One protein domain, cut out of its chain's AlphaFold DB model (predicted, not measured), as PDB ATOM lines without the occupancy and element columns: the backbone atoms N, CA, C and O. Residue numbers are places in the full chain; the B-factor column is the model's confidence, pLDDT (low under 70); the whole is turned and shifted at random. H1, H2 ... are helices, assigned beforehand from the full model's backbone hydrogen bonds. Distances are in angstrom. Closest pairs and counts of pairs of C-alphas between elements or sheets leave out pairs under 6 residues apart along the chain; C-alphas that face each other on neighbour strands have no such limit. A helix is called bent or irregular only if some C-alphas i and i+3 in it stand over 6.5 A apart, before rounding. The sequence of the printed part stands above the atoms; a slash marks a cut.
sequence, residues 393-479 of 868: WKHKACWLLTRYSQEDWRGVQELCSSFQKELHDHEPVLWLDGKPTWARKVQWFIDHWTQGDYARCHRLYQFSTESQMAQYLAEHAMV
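AT A GLANCE: This is residues 393 to 479 of the 868 residues of the protein "Hypothetical protein" of Symbiodinium sp. CCMP2592 (UniProt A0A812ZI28). The longest helix, H4, is bent, and its first arm, H4a, folds back beside H3 as a helical hairpin that packs, through H3, on a second helical hairpin, H1 with H2. The second arm, H4b, turns away from this body, and residues 473 to 479 at its far end stick out. The printed part has 87 residues with four helices, H1 to H4 in chain order, and no named strand; its class is all helix. It is compact, with a radius of gyration of the C-alphas of 13.1 A and spans of 37 by 30 by 23 A.

HOW THE PARTS SIT: H4, residues 454 to 476, was assigned as one helix by its hydrogen bonds but is bent: C-alphas 466 and 469 are 7.2 A apart, and its arms H4a, residues 454 to 466, and H4b, residues 469 to 476, stand at a steep tilt of 54 degrees. H3, residues 438 to 450, is the hub, touching three helices. With residues 445 to 449 alone it touches H4a, opposite ways at a shallow tilt of 31 degrees; the closest C-alphas, of Phe 445 and Cys 457, are 6.0 A apart. H2, residues 409 to 425, touches H3 with residues 416 to 423 alone, at a steep tilt of 54 degrees, closest at C-alphas of Cys 416 and Ile 446, 6.2 A. H1, residues 393 to 405, touches H3 with residues 393 to 397 alone, closest at C-alphas of Ala 397 and Val 442, 7.1 A, at a shallow tilt of 34.9 degrees, only just short of steep. H1 and H2 form a hairpin, with C-alphas of Leu 400 and Val 412 closest at 5.7 A. H4b is apart from H1, H2 and H3. In H1, H2, H3, H4a and H4b every O i to N i+4 pair is within hydrogen-bond range.

IN THESE COORDINATES: H4a measures 18.5 A from C-alpha 454 to C-alpha 466, at (20.452, 4.899, -12.861). H2 is 24.2 A long, H1 18.5 A and H3 18.2 A. H1 begins at C-alpha 393, (3.357, -1.979, -20.621).

THE WHOLE: The C-alphas of Gln 451 and Val 479, the two farthest apart, are 39.5 A from each other. The printed part has no cut. The link from H2 to H3 is long, at 12 residues. Mean pLDDT of the printed part is 73.1; residues 463 to 479 are among those under 70.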
ATOM      1  N   TRP A 393       2.752  -1.438 -21.853       71.50
ATOM      2  CA  TRP A 393       3.357  -1.979 -20.621       71.50
ATOM      3  C   TRP A 393       4.585  -1.185 -20.126       71.50
ATOM      4  O   TRP A 393       4.742  -1.010 -18.919       71.50
ATOM      5  N   LYS A 394       5.415  -0.637 -21.036       65.94
ATOM      6  CA  LYS A 394       6.521   0.285 -20.684       65.94
ATOM      7  C   LYS A 394       6.013   1.497 -19.885       65.94
ATOM      8  O   LYS A 394       6.586   1.836 -18.857       65.94
ATOM      9  N   HIS A 395       4.928   2.122 -20.341       71.19
ATOM     10  CA  HIS A 395       4.391   3.357 -19.767       71.19
ATOM     11  C   HIS A 395       3.770   3.116 -18.384       71.19
ATOM     12  O   HIS A 395       4.054   3.851 -17.439       71.19
ATOM     13  N   LYS A 396       3.005   2.026 -18.223       73.62
ATOM     14  CA  LYS A 396       2.480   1.609 -16.910       73.62
ATOM     15  C   LYS A 396       3.597   1.281 -15.909       73.62
ATOM     16  O   LYS A 396       3.475   1.601 -14.730       73.62
ATOM     17  N   ALA A 397       4.709   0.699 -16.369       74.88
ATOM     18  CA  ALA A 397       5.863   0.407 -15.517       74.88
ATOM     19  C   ALA A 397       6.591   1.687 -15.064       74.88
ATOM     20  O   ALA A 397       7.058   1.749 -13.929       74.88
ATOM     21  N   CYS A 398       6.633   2.730 -15.902       71.00
ATOM     22  CA  CYS A 398       7.090   4.057 -15.483       71.00
ATOM     23  C   CYS A 398       6.180   4.642 -14.393       71.00
ATOM     24  O   CYS A 398       6.688   5.041 -13.350       71.00
ATOM     25  N   TRP A 399       4.853   4.610 -14.571       78.50
ATOM     26  CA  TRP A 399       3.899   5.059 -13.543       78.50
ATOM     27  C   TRP A 399       4.053   4.319 -12.208       78.50
ATOM     28  O   TRP A 399       4.020   4.960 -11.158       78.50
ATOM     29  N   LEU A 400       4.282   3.002 -12.237       80.44
ATOM     30  CA  LEU A 400       4.533   2.196 -11.037       80.44
ATOM     31  C   LEU A 400       5.771   2.692 -10.267       80.44
ATOM     32  O   LEU A 400       5.712   2.877  -9.052       80.44
ATOM     33  N   LEU A 401       6.875   2.951 -10.977       74.88
ATOM     34  CA  LEU A 401       8.115   3.473 -10.390       74.88
ATOM     35  C   LEU A 401       7.957   4.921  -9.894       74.88
ATOM     36  O   LEU A 401       8.505   5.260  -8.846       74.88
ATOM     37  N   THR A 402       7.173   5.753 -10.588       74.56
ATOM     38  CA  THR A 402       6.846   7.119 -10.148       74.56
ATOM     39  C   THR A 402       6.039   7.108  -8.850       74.56
ATOM     40  O   THR A 402       6.454   7.752  -7.889       74.56
ATOM     41  N   ARG A 403       4.946   6.334  -8.761       78.25
ATOM     42  CA  ARG A 403       4.151   6.222  -7.522       78.25
ATOM     43  C   ARG A 403       4.978   5.650  -6.362       78.25
ATOM     44  O   ARG A 403       4.906   6.173  -5.256       78.25
ATOM     45  N   TYR A 404       5.847   4.670  -6.631       77.69
ATOM     46  CA  TYR A 404       6.799   4.140  -5.646       77.69
ATOM     47  C   TYR A 404       7.783   5.211  -5.141       77.69
ATOM     48  O   TYR A 404       8.071   5.264  -3.950       77.69
ATOM     49  N   SER A 405       8.260   6.103  -6.019       72.25
ATOM     50  CA  SER A 405       9.139   7.225  -5.636       72.25
ATOM     51  C   SER A 405       8.445   8.340  -4.845       72.25
ATOM     52  O   SER A 405       9.118   9.129  -4.190       72.25
ATOM     53  N   GLN A 406       7.112   8.406  -4.911       80.12
ATOM     54  CA  GLN A 406       6.264   9.377  -4.213       80.12
ATOM     55  C   GLN A 406       5.716   8.830  -2.883       80.12
ATOM     56  O   GLN A 406       4.896   9.489  -2.254       80.12
ATOM     57  N   GLU A 407       6.121   7.615  -2.488       85.69
ATOM     58  CA  GLU A 407       5.568   6.858  -1.352       85.69
ATOM     59  C   GLU A 407       4.037   6.652  -1.431       85.69
ATOM     60  O   GLU A 407       3.374   6.356  -0.437       85.69
ATOM     61  N   ASP A 408       3.459   6.739  -2.637       89.12
ATOM     62  CA  ASP A 408       2.043   6.460  -2.882       89.12
ATOM     63  C   ASP A 408       1.814   4.947  -2.969       89.12
ATOM     64  O   ASP A 408       1.626   4.352  -4.037       89.12
ATOM     65  N   TRP A 409       1.840   4.309  -1.803       86.00
ATOM     66  CA  TRP A 409       1.649   2.869  -1.649       86.00
ATOM     67  C   TRP A 409       0.286   2.391  -2.162       86.00
ATOM     68  O   TRP A 409       0.170   1.241  -2.590       86.00
ATOM     69  N   ARG A 410      -0.723   3.272  -2.183       83.62
ATOM     70  CA  ARG A 410      -2.050   2.974  -2.726       83.62
ATOM     71  C   ARG A 410      -2.016   2.931  -4.252       83.62
ATOM     72  O   ARG A 410      -2.405   1.918  -4.827       83.62
ATOM     73  N   GLY A 411      -1.462   3.958  -4.897       85.31
ATOM     74  CA  GLY A 411      -1.242   3.977  -6.343       85.31
ATOM     75  C   GLY A 411      -0.327   2.840  -6.817       85.31
ATOM     76  O   GLY A 411      -0.590   2.234  -7.856       85.31
ATOM     77  N   VAL A 412       0.697   2.473  -6.033       81.19
ATOM     78  CA  VAL A 412       1.516   1.270  -6.283       81.19
ATOM     79  C   VAL A 412       0.673  -0.007  -6.195       81.19
ATOM     80  O   VAL A 412       0.758  -0.841  -7.092       81.19
ATOM     81  N   GLN A 413      -0.158  -0.176  -5.162       85.25
ATOM     82  CA  GLN A 413      -1.004  -1.365  -4.993       85.25
ATOM     83  C   GLN A 413      -2.067  -1.503  -6.098       85.25
ATOM     84  O   GLN A 413      -2.277  -2.605  -6.616       85.25
ATOM     85  N   GLU A 414      -2.716  -0.404  -6.478       87.00
ATOM     86  CA  GLU A 414      -3.724  -0.361  -7.543       87.00
ATOM     87  C   GLU A 414      -3.082  -0.665  -8.914       87.00
ATOM     88  O   GLU A 414      -3.594  -1.504  -9.663       87.00
ATOM     89  N   LEU A 415      -1.895  -0.112  -9.206       84.12
ATOM     90  CA  LEU A 415      -1.130  -0.440 -10.419       84.12
ATOM     91  C   LEU A 415      -0.603  -1.884 -10.424       84.12
ATOM     92  O   LEU A 415      -0.716  -2.552 -11.451       84.12
ATOM     93  N   CYS A 416      -0.076  -2.395  -9.306       83.38
ATOM     94  CA  CYS A 416       0.318  -3.804  -9.163       83.38
ATOM     95  C   CYS A 416      -0.865  -4.744  -9.437       83.38
ATOM     96  O   CYS A 416      -0.711  -5.713 -10.177       83.38
ATOM     97  N   SER A 417      -2.051  -4.435  -8.903       83.94
ATOM     98  CA  SER A 417      -3.260  -5.246  -9.108       83.94
ATOM     99  C   SER A 417      -3.761  -5.180 -10.556       83.94
ATOM    100  O   SER A 417      -4.121  -6.209 -11.128       83.94
ATOM    101  N   SER A 418      -3.726  -3.999 -11.190       83.88
ATOM    102  CA  SER A 418      -4.039  -3.855 -12.621       83.88
ATOM    103  C   SER A 418      -3.055  -4.629 -13.502       83.88
ATOM    104  O   SER A 418      -3.486  -5.273 -14.457       83.88
ATOM    105  N   PHE A 419      -1.757  -4.591 -13.184       83.00
ATOM    106  CA  PHE A 419      -0.739  -5.365 -13.891       83.00
ATOM    107  C   PHE A 419      -0.948  -6.865 -13.718       83.00
ATOM    108  O   PHE A 419      -0.910  -7.590 -14.704       83.00
ATOM    109  N   GLN A 420      -1.172  -7.337 -12.489       80.19
ATOM    110  CA  GLN A 420      -1.305  -8.764 -12.205       80.19
ATOM    111  C   GLN A 420      -2.555  -9.377 -12.855       80.19
ATOM    112  O   GLN A 420      -2.545 -10.560 -13.186       80.19
ATOM    113  N   LYS A 421      -3.588  -8.565 -13.120       82.44
ATOM    114  CA  LYS A 421      -4.718  -8.956 -13.969       82.44
ATOM    115  C   LYS A 421      -4.326  -9.073 -15.450       82.44
ATOM    116  O   LYS A 421      -4.554 -10.113 -16.050       82.44
ATOM    117  N   GLU A 422      -3.667  -8.070 -16.034       78.88
ATOM    118  CA  GLU A 422      -3.212  -8.134 -17.442       78.88
ATOM    119  C   GLU A 422      -2.122  -9.201 -17.690       78.88
ATOM    120  O   GLU A 422      -1.986  -9.692 -18.807       78.88
ATOM    121  N   LEU A 423      -1.376  -9.590 -16.650       76.62
ATOM    122  CA  LEU A 423      -0.434 -10.721 -16.616       76.62
ATOM    123  C   LEU A 423      -1.109 -12.098 -16.472       76.62
ATOM    124  O   LEU A 423      -0.425 -13.113 -16.578       76.62
ATOM    125  N   HIS A 424      -2.417 -12.132 -16.210       76.88
ATOM    126  CA  HIS A 424      -3.242 -13.341 -16.168       76.88
ATOM    127  C   HIS A 424      -4.140 -13.445 -17.415       76.88
ATOM    128  O   HIS A 424      -4.351 -14.534 -17.940       76.88
ATOM    129  N   ASP A 425      -4.643 -12.312 -17.913       77.88
ATOM    130  CA  ASP A 425      -5.473 -12.227 -19.125       77.88
ATOM    131  C   ASP A 425      -4.637 -12.343 -20.428       77.88
ATOM    132  O   ASP A 425      -5.177 -12.558 -21.517       77.88
ATOM    133  N   HIS A 426      -3.307 -12.237 -20.327       65.94
ATOM    134  CA  HIS A 426      -2.341 -12.499 -21.397       65.94
ATOM    135  C   HIS A 426      -1.168 -13.334 -20.865       65.94
ATOM    136  O   HIS A 426      -0.679 -13.061 -19.774       65.94
ATOM    137  N   GLU A 427      -0.632 -14.266 -21.664       65.00
ATOM    138  CA  GLU A 427       0.695 -14.861 -21.429       65.00
ATOM    139  C   GLU A 427       1.781 -14.024 -22.136       65.00
ATOM    140  O   GLU A 427       2.054 -14.235 -23.322       65.00
ATOM    141  N   PRO A 428       2.438 -13.049 -21.477       68.75
ATOM    142  CA  PRO A 428       3.557 -12.354 -22.090       68.75
ATOM    143  C   PRO A 428       4.777 -13.273 -22.176       68.75
ATOM    144  O   PRO A 428       5.132 -13.967 -21.224       68.75
ATOM    145  N   VAL A 429       5.521 -13.176 -23.277       74.31
ATOM    146  CA  VAL A 429       6.842 -13.803 -23.395       74.31
ATOM    147  C   VAL A 429       7.766 -13.240 -22.304       74.31
ATOM    148  O   VAL A 429       8.234 -12.102 -22.377       74.31
ATOM    149  N   LEU A 430       8.022 -14.033 -21.259       72.62
ATOM    150  CA  LEU A 430       8.818 -13.628 -20.089       72.62
ATOM    151  C   LEU A 430      10.332 -13.566 -20.375       72.62
ATOM    152  O   LEU A 430      11.079 -12.916 -19.639       72.62
ATOM    153  N   TRP A 431      10.788 -14.215 -21.448       79.38
ATOM    154  CA  TRP A 431      12.197 -14.310 -21.830       79.38
ATOM    155  C   TRP A 431      12.370 -14.147 -23.340       79.38
ATOM    156  O   TRP A 431      11.761 -14.884 -24.107       79.38
ATOM    157  N   LEU A 432      13.241 -13.228 -23.756       63.03
ATOM    158  CA  LEU A 432      13.640 -13.048 -25.155       63.03
ATOM    159  C   LEU A 432      15.172 -13.091 -25.226       63.03
ATOM    160  O   LEU A 432      15.838 -12.428 -24.432       63.03
ATOM    161  N   ASP A 433      15.739 -13.909 -26.114       71.88
ATOM    162  CA  ASP A 433      17.192 -14.110 -26.273       71.88
ATOM    163  C   ASP A 433      17.955 -14.372 -24.955       71.88
ATOM    164  O   ASP A 433      19.041 -13.837 -24.712       71.88
ATOM    165  N   GLY A 434      17.352 -15.155 -24.053       69.50
ATOM    166  CA  GLY A 434      17.911 -15.464 -22.730       69.50
ATOM    167  C   GLY A 434      17.913 -14.295 -21.732       69.50
ATOM    168  O   GLY A 434      18.498 -14.412 -20.656       69.50
ATOM    169  N   LYS A 435      17.263 -13.170 -22.056       62.75
ATOM    170  CA  LYS A 435      17.131 -11.986 -21.192       62.75
ATOM    171  C   LYS A 435      15.692 -11.873 -20.665       62.75
ATOM    172  O   LYS A 435      14.754 -12.122 -21.425       62.75
ATOM    173  N   PRO A 436      15.484 -11.471 -19.398       73.25
ATOM    174  CA  PRO A 436      14.142 -11.266 -18.862       73.25
ATOM    175  C   PRO A 436      13.498 -10.036 -19.513       73.25
ATOM    176  O   PRO A 436      14.084  -8.946 -19.523       73.25
ATOM    177  N   THR A 437      12.288 -10.202 -20.043       81.44
ATOM    178  CA  THR A 437      11.534  -9.104 -20.664       81.44
ATOM    179  C   THR A 437      10.989  -8.133 -19.612       81.44
ATOM    180  O   THR A 437      11.048  -8.386 -18.405       81.44
ATOM    181  N   TRP A 438      10.440  -6.998 -20.053       69.88
ATOM    182  CA  TRP A 438       9.796  -6.040 -19.147       69.88
ATOM    183  C   TRP A 438       8.657  -6.672 -18.338       69.88
ATOM    184  O   TRP A 438       8.586  -6.427 -17.138       69.88
ATOM    185  N   ALA A 439       7.864  -7.564 -18.944       75.50
ATOM    186  CA  ALA A 439       6.860  -8.358 -18.238       75.50
ATOM    187  C   ALA A 439       7.469  -9.149 -17.068       75.50
ATOM    188  O   ALA A 439       6.975  -9.074 -15.946       75.50
ATOM    189  N   ARG A 440       8.602  -9.834 -17.284       83.75
ATOM    190  CA  ARG A 440       9.268 -10.614 -16.228       83.75
ATOM    191  C   ARG A 440       9.900  -9.752 -15.135       83.75
ATOM    192  O   ARG A 440       9.919 -10.180 -13.984       83.75
ATOM    193  N   LYS A 441      10.386  -8.548 -15.463       79.81
ATOM    194  CA  LYS A 441      10.875  -7.570 -14.468       79.81
ATOM    195  C   LYS A 441       9.735  -7.012 -13.607       79.81
ATOM    196  O   LYS A 441       9.901  -6.908 -12.396       79.81
ATOM    197  N   VAL A 442       8.596  -6.680 -14.222       79.88
ATOM    198  CA  VAL A 442       7.399  -6.186 -13.520       79.88
ATOM    199  C   VAL A 442       6.799  -7.286 -12.644       79.88
ATOM    200  O   VAL A 442       6.590  -7.046 -11.460       79.88
ATOM    201  N   GLN A 443       6.646  -8.511 -13.162       82.75
ATOM    202  CA  GLN A 443       6.213  -9.662 -12.362       82.75
ATOM    203  C   GLN A 443       7.134  -9.875 -11.152       82.75
ATOM    204  O   GLN A 443       6.650  -9.927 -10.033       82.75
ATOM    205  N   TRP A 444       8.460  -9.890 -11.344       88.25
ATOM    206  CA  TRP A 444       9.415 -10.046 -10.236       88.25
ATOM    207  C   TRP A 444       9.278  -8.947  -9.169       88.25
ATOM    208  O   TRP A 444       9.463  -9.226  -7.984       88.25
ATOM    209  N   PHE A 445       8.962  -7.707  -9.562       83.31
ATOM    210  CA  PHE A 445       8.697  -6.622  -8.615       83.31
ATOM    211  C   PHE A 445       7.397  -6.869  -7.839       83.31
ATOM    212  O   PHE A 445       7.409  -6.778  -6.616       83.31
ATOM    213  N   ILE A 446       6.313  -7.247  -8.524       84.75
ATOM    214  CA  ILE A 446       5.015  -7.579  -7.910       84.75
ATOM    215  C   ILE A 446       5.157  -8.771  -6.949       84.75
ATOM    216  O   ILE A 446       4.665  -8.706  -5.823       84.75
ATOM    217  N   ASP A 447       5.899  -9.811  -7.339       86.81
ATOM    218  CA  ASP A 447       6.195 -10.989  -6.514       86.81
ATOM    219  C   ASP A 447       6.857 -10.585  -5.183       86.81
ATOM    220  O   ASP A 447       6.449 -11.042  -4.120       86.81
ATOM    221  N   HIS A 448       7.863  -9.705  -5.216       84.38
ATOM    222  CA  HIS A 448       8.585  -9.284  -4.006       84.38
ATOM    223  C   HIS A 448       7.844  -8.209  -3.203       84.38
ATOM    224  O   HIS A 448       7.964  -8.187  -1.977       84.38
ATOM    225  N   TRP A 449       7.060  -7.354  -3.865       82.81
ATOM    226  CA  TRP A 449       6.189  -6.367  -3.227       82.81
ATOM    227  C   TRP A 449       5.086  -7.057  -2.417       82.81
ATOM    228  O   TRP A 449       4.914  -6.768  -1.236       82.81
ATOM    229  N   THR A 450       4.405  -8.043  -3.009       82.62
ATOM    230  CA  THR A 450       3.371  -8.847  -2.326       82.62
ATOM    231  C   THR A 450       3.932  -9.746  -1.216       82.62
ATOM    232  O   THR A 450       3.221 -10.048  -0.262       82.62
ATOM    233  N   GLN A 451       5.217 -10.114  -1.282       87.81
ATOM    234  CA  GLN A 451       5.949 -10.797  -0.201       87.81
ATOM    235  C   GLN A 451       6.503  -9.849   0.884       87.81
ATOM    236  O   GLN A 451       7.053 -10.325   1.877       87.81
ATOM    237  N   GLY A 452       6.402  -8.526   0.714       89.94
ATOM    238  CA  GLY A 452       6.931  -7.539   1.662       89.94
ATOM    239  C   GLY A 452       8.460  -7.377   1.667       89.94
ATOM    240  O   GLY A 452       8.998  -6.752   2.581       89.94
ATOM    241  N   ASP A 453       9.195  -7.882   0.663       90.06
ATOM    242  CA  ASP A 453      10.643  -7.630   0.521       90.06
ATOM    243  C   ASP A 453      10.883  -6.255  -0.131       90.06
ATOM    244  O   ASP A 453      11.393  -6.108  -1.252       90.06
ATOM    245  N   TYR A 454      10.496  -5.211   0.604       83.25
ATOM    246  CA  TYR A 454      10.668  -3.812   0.213       83.25
ATOM    247  C   TYR A 454      12.137  -3.476  -0.076       83.25
ATOM    248  O   TYR A 454      12.434  -2.696  -0.982       83.25
ATOM    249  N   ALA A 455      13.076  -4.131   0.615       76.31
ATOM    250  CA  ALA A 455      14.506  -3.969   0.388       76.31
ATOM    251  C   ALA A 455      14.945  -4.470  -1.002       76.31
ATOM    252  O   ALA A 455      15.881  -3.917  -1.587       76.31
ATOM    253  N   ARG A 456      14.332  -5.522  -1.565       81.44
ATOM    254  CA  ARG A 456      14.554  -5.927  -2.968       81.44
ATOM    255  C   ARG A 456      13.862  -4.996  -3.959       81.44
ATOM    256  O   ARG A 456      14.501  -4.627  -4.944       81.44
ATOM    257  N   CYS A 457      12.639  -4.554  -3.670       79.06
ATOM    258  CA  CYS A 457      11.919  -3.581  -4.500       79.06
ATOM    259  C   CYS A 457      12.729  -2.280  -4.674       79.06
ATOM    260  O   CYS A 457      12.983  -1.851  -5.800       79.06
ATOM    261  N   HIS A 458      13.258  -1.732  -3.576       76.81
ATOM    262  CA  HIS A 458      14.071  -0.513  -3.569       76.81
ATOM    263  C   HIS A 458      15.379  -0.653  -4.372       76.81
ATOM    264  O   HIS A 458      15.789   0.266  -5.081       76.81
ATOM    265  N   ARG A 459      16.026  -1.828  -4.327       75.69
ATOM    266  CA  ARG A 459      17.228  -2.114  -5.137       75.69
ATOM    267  C   ARG A 459      16.922  -2.191  -6.636       75.69
ATOM    268  O   ARG A 459      17.750  -1.759  -7.437       75.69
ATOM    269  N   LEU A 460      15.747  -2.692  -7.029       71.44
ATOM    270  CA  LEU A 460      15.311  -2.663  -8.430       71.44
ATOM    271  C   LEU A 460      14.982  -1.235  -8.885       71.44
ATOM    272  O   LEU A 460      15.375  -0.847  -9.985       71.44
ATOM    273  N   TYR A 461      14.326  -0.447  -8.028       75.50
ATOM    274  CA  TYR A 461      14.051   0.970  -8.268       75.50
ATOM    275  C   TYR A 461      15.350   1.746  -8.550       75.50
ATOM    276  O   TYR A 461      15.482   2.311  -9.636       75.50
ATOM    277  N   GLN A 462      16.355   1.652  -7.668       71.75
ATOM    278  CA  GLN A 462      17.685   2.255  -7.867       71.75
ATOM    279  C   GLN A 462      18.350   1.810  -9.187       71.75
ATOM    280  O   GLN A 462      18.852   2.630  -9.951       71.75
ATOM    281  N   PHE A 463      18.298   0.514  -9.513       62.28
ATOM    282  CA  PHE A 463      18.875  -0.011 -10.759       62.28
ATOM    283  C   PHE A 463      18.126   0.447 -12.030       62.28
ATOM    284  O   PHE A 463      18.709   0.547 -13.116       62.28
ATOM    285  N   SER A 464      16.824   0.730 -11.927       64.00
ATOM    286  CA  SER A 464      16.030   1.255 -13.042       64.00
ATOM    287  C   SER A 464      16.306   2.739 -13.306       64.00
ATOM    288  O   SER A 464      16.520   3.115 -14.464       64.00
ATOM    289  N   THR A 465      16.396   3.557 -12.254       62.22
ATOM    290  CA  THR A 465      16.622   5.006 -12.362       62.22
ATOM    291  C   THR A 465      18.023   5.346 -12.871       62.22
ATOM    292  O   THR A 465      18.151   6.230 -13.718       62.22
ATOM    293  N   GLU A 466      19.064   4.616 -12.452       52.50
ATOM    294  CA  GLU A 466      20.452   4.899 -12.861       52.50
ATOM    295  C   GLU A 466      20.762   4.590 -14.338       52.50
ATOM    296  O   GLU A 466      21.610   5.255 -14.932       52.50
ATOM    297  N   SER A 467      20.113   3.581 -14.939       52.84
ATOM    298  CA  SER A 467      20.478   3.086 -16.283       52.84
ATOM    299  C   SER A 467      19.394   3.232 -17.353       52.84
ATOM    300  O   SER A 467      19.722   3.463 -18.514       52.84
ATOM    301  N   GLN A 468      18.111   3.066 -17.016       57.12
ATOM    302  CA  GLN A 468      17.074   2.811 -18.032       57.12
ATOM    303  C   GLN A 468      16.286   4.069 -18.434       57.12
ATOM    304  O   GLN A 468      15.834   4.151 -19.574       57.12
ATOM    305  N   MET A 469      16.202   5.098 -17.581       44.97
ATOM    306  CA  MET A 469      15.506   6.349 -17.927       44.97
ATOM    307  C   MET A 469      16.224   7.150 -19.031       44.97
ATOM    308  O   MET A 469      15.574   7.756 -19.877       44.97
ATOM    309  N   ALA A 470      17.561   7.100 -19.084       46.59
ATOM    310  CA  ALA A 470      18.336   7.689 -20.182       46.59
ATOM    311  C   ALA A 470      18.122   6.947 -21.516       46.59
ATOM    312  O   ALA A 470      18.048   7.577 -22.567       46.59
ATOM    313  N   GLN A 471      17.976   5.619 -21.472       50.31
ATOM    314  CA  GLN A 471      17.727   4.801 -22.660       50.31
ATOM    315  C   GLN A 471      16.290   4.975 -23.183       50.31
ATOM    316  O   GLN A 471      16.086   5.052 -24.389       50.31
ATOM    317  N   TYR A 472      15.311   5.130 -22.286       51.38
ATOM    318  CA  TYR A 472      13.917   5.421 -22.641       51.38
ATOM    319  C   TYR A 472      13.762   6.780 -23.349       51.38
ATOM    320  O   TYR A 472      13.095   6.864 -24.378       51.38
ATOM    321  N   LEU A 473      14.451   7.821 -22.859       46.25
ATOM    322  CA  LEU A 473      14.525   9.129 -23.527       46.25
ATOM    323  C   LEU A 473      15.193   9.039 -24.913       46.25
ATOM    324  O   LEU A 473      14.754   9.703 -25.846       46.25
ATOM    325  N   ALA A 474      16.211   8.187 -25.077       49.41
ATOM    326  CA  ALA A 474      16.891   7.989 -26.360       49.41
ATOM    327  C   ALA A 474      16.075   7.182 -27.395       49.41
ATOM    328  O   ALA A 474      16.324   7.338 -28.595       49.41
ATOM    329  N   GLU A 475      15.128   6.343 -26.946       46.44
ATOM    330  CA  GLU A 475      14.161   5.616 -27.790       46.44
ATOM    331  C   GLU A 475      12.980   6.504 -28.221       46.44
ATOM    332  O   GLU A 475      12.573   6.453 -29.379       46.44
ATOM    333  N   HIS A 476      12.430   7.331 -27.323       47.19
ATOM    334  CA  HIS A 476      11.250   8.161 -27.622       47.19
ATOM    335  C   HIS A 476      11.545   9.466 -28.382       47.19
ATOM    336  O   HIS A 476      10.614  10.115 -28.849       47.19
ATOM    337  N   ALA A 477      12.816   9.827 -28.575       47.59
ATOM    338  CA  ALA A 477      13.227  11.026 -29.309       47.59
ATOM    339  C   ALA A 477      13.022  10.966 -30.844       47.59
ATOM    340  O   ALA A 477      13.411  11.905 -31.526       47.59
ATOM    341  N   MET A 478      12.445   9.893 -31.409       39.47
ATOM    342  CA  MET A 478      12.244   9.747 -32.867       39.47
ATOM    343  C   MET A 478      10.835  10.130 -33.366       39.47
ATOM    344  O   MET A 478      10.451   9.710 -34.454       39.47
ATOM    345  N   VAL A 479      10.031  10.854 -32.576       45.72
ATOM    346  CA  VAL A 479       8.640  11.217 -32.938       45.72
ATOM    347  C   VAL A 479       8.329  12.676 -32.564       45.72
ATOM    348  O   VAL A 479       7.449  12.945 -31.747       45.72
TER     349      VAL A 479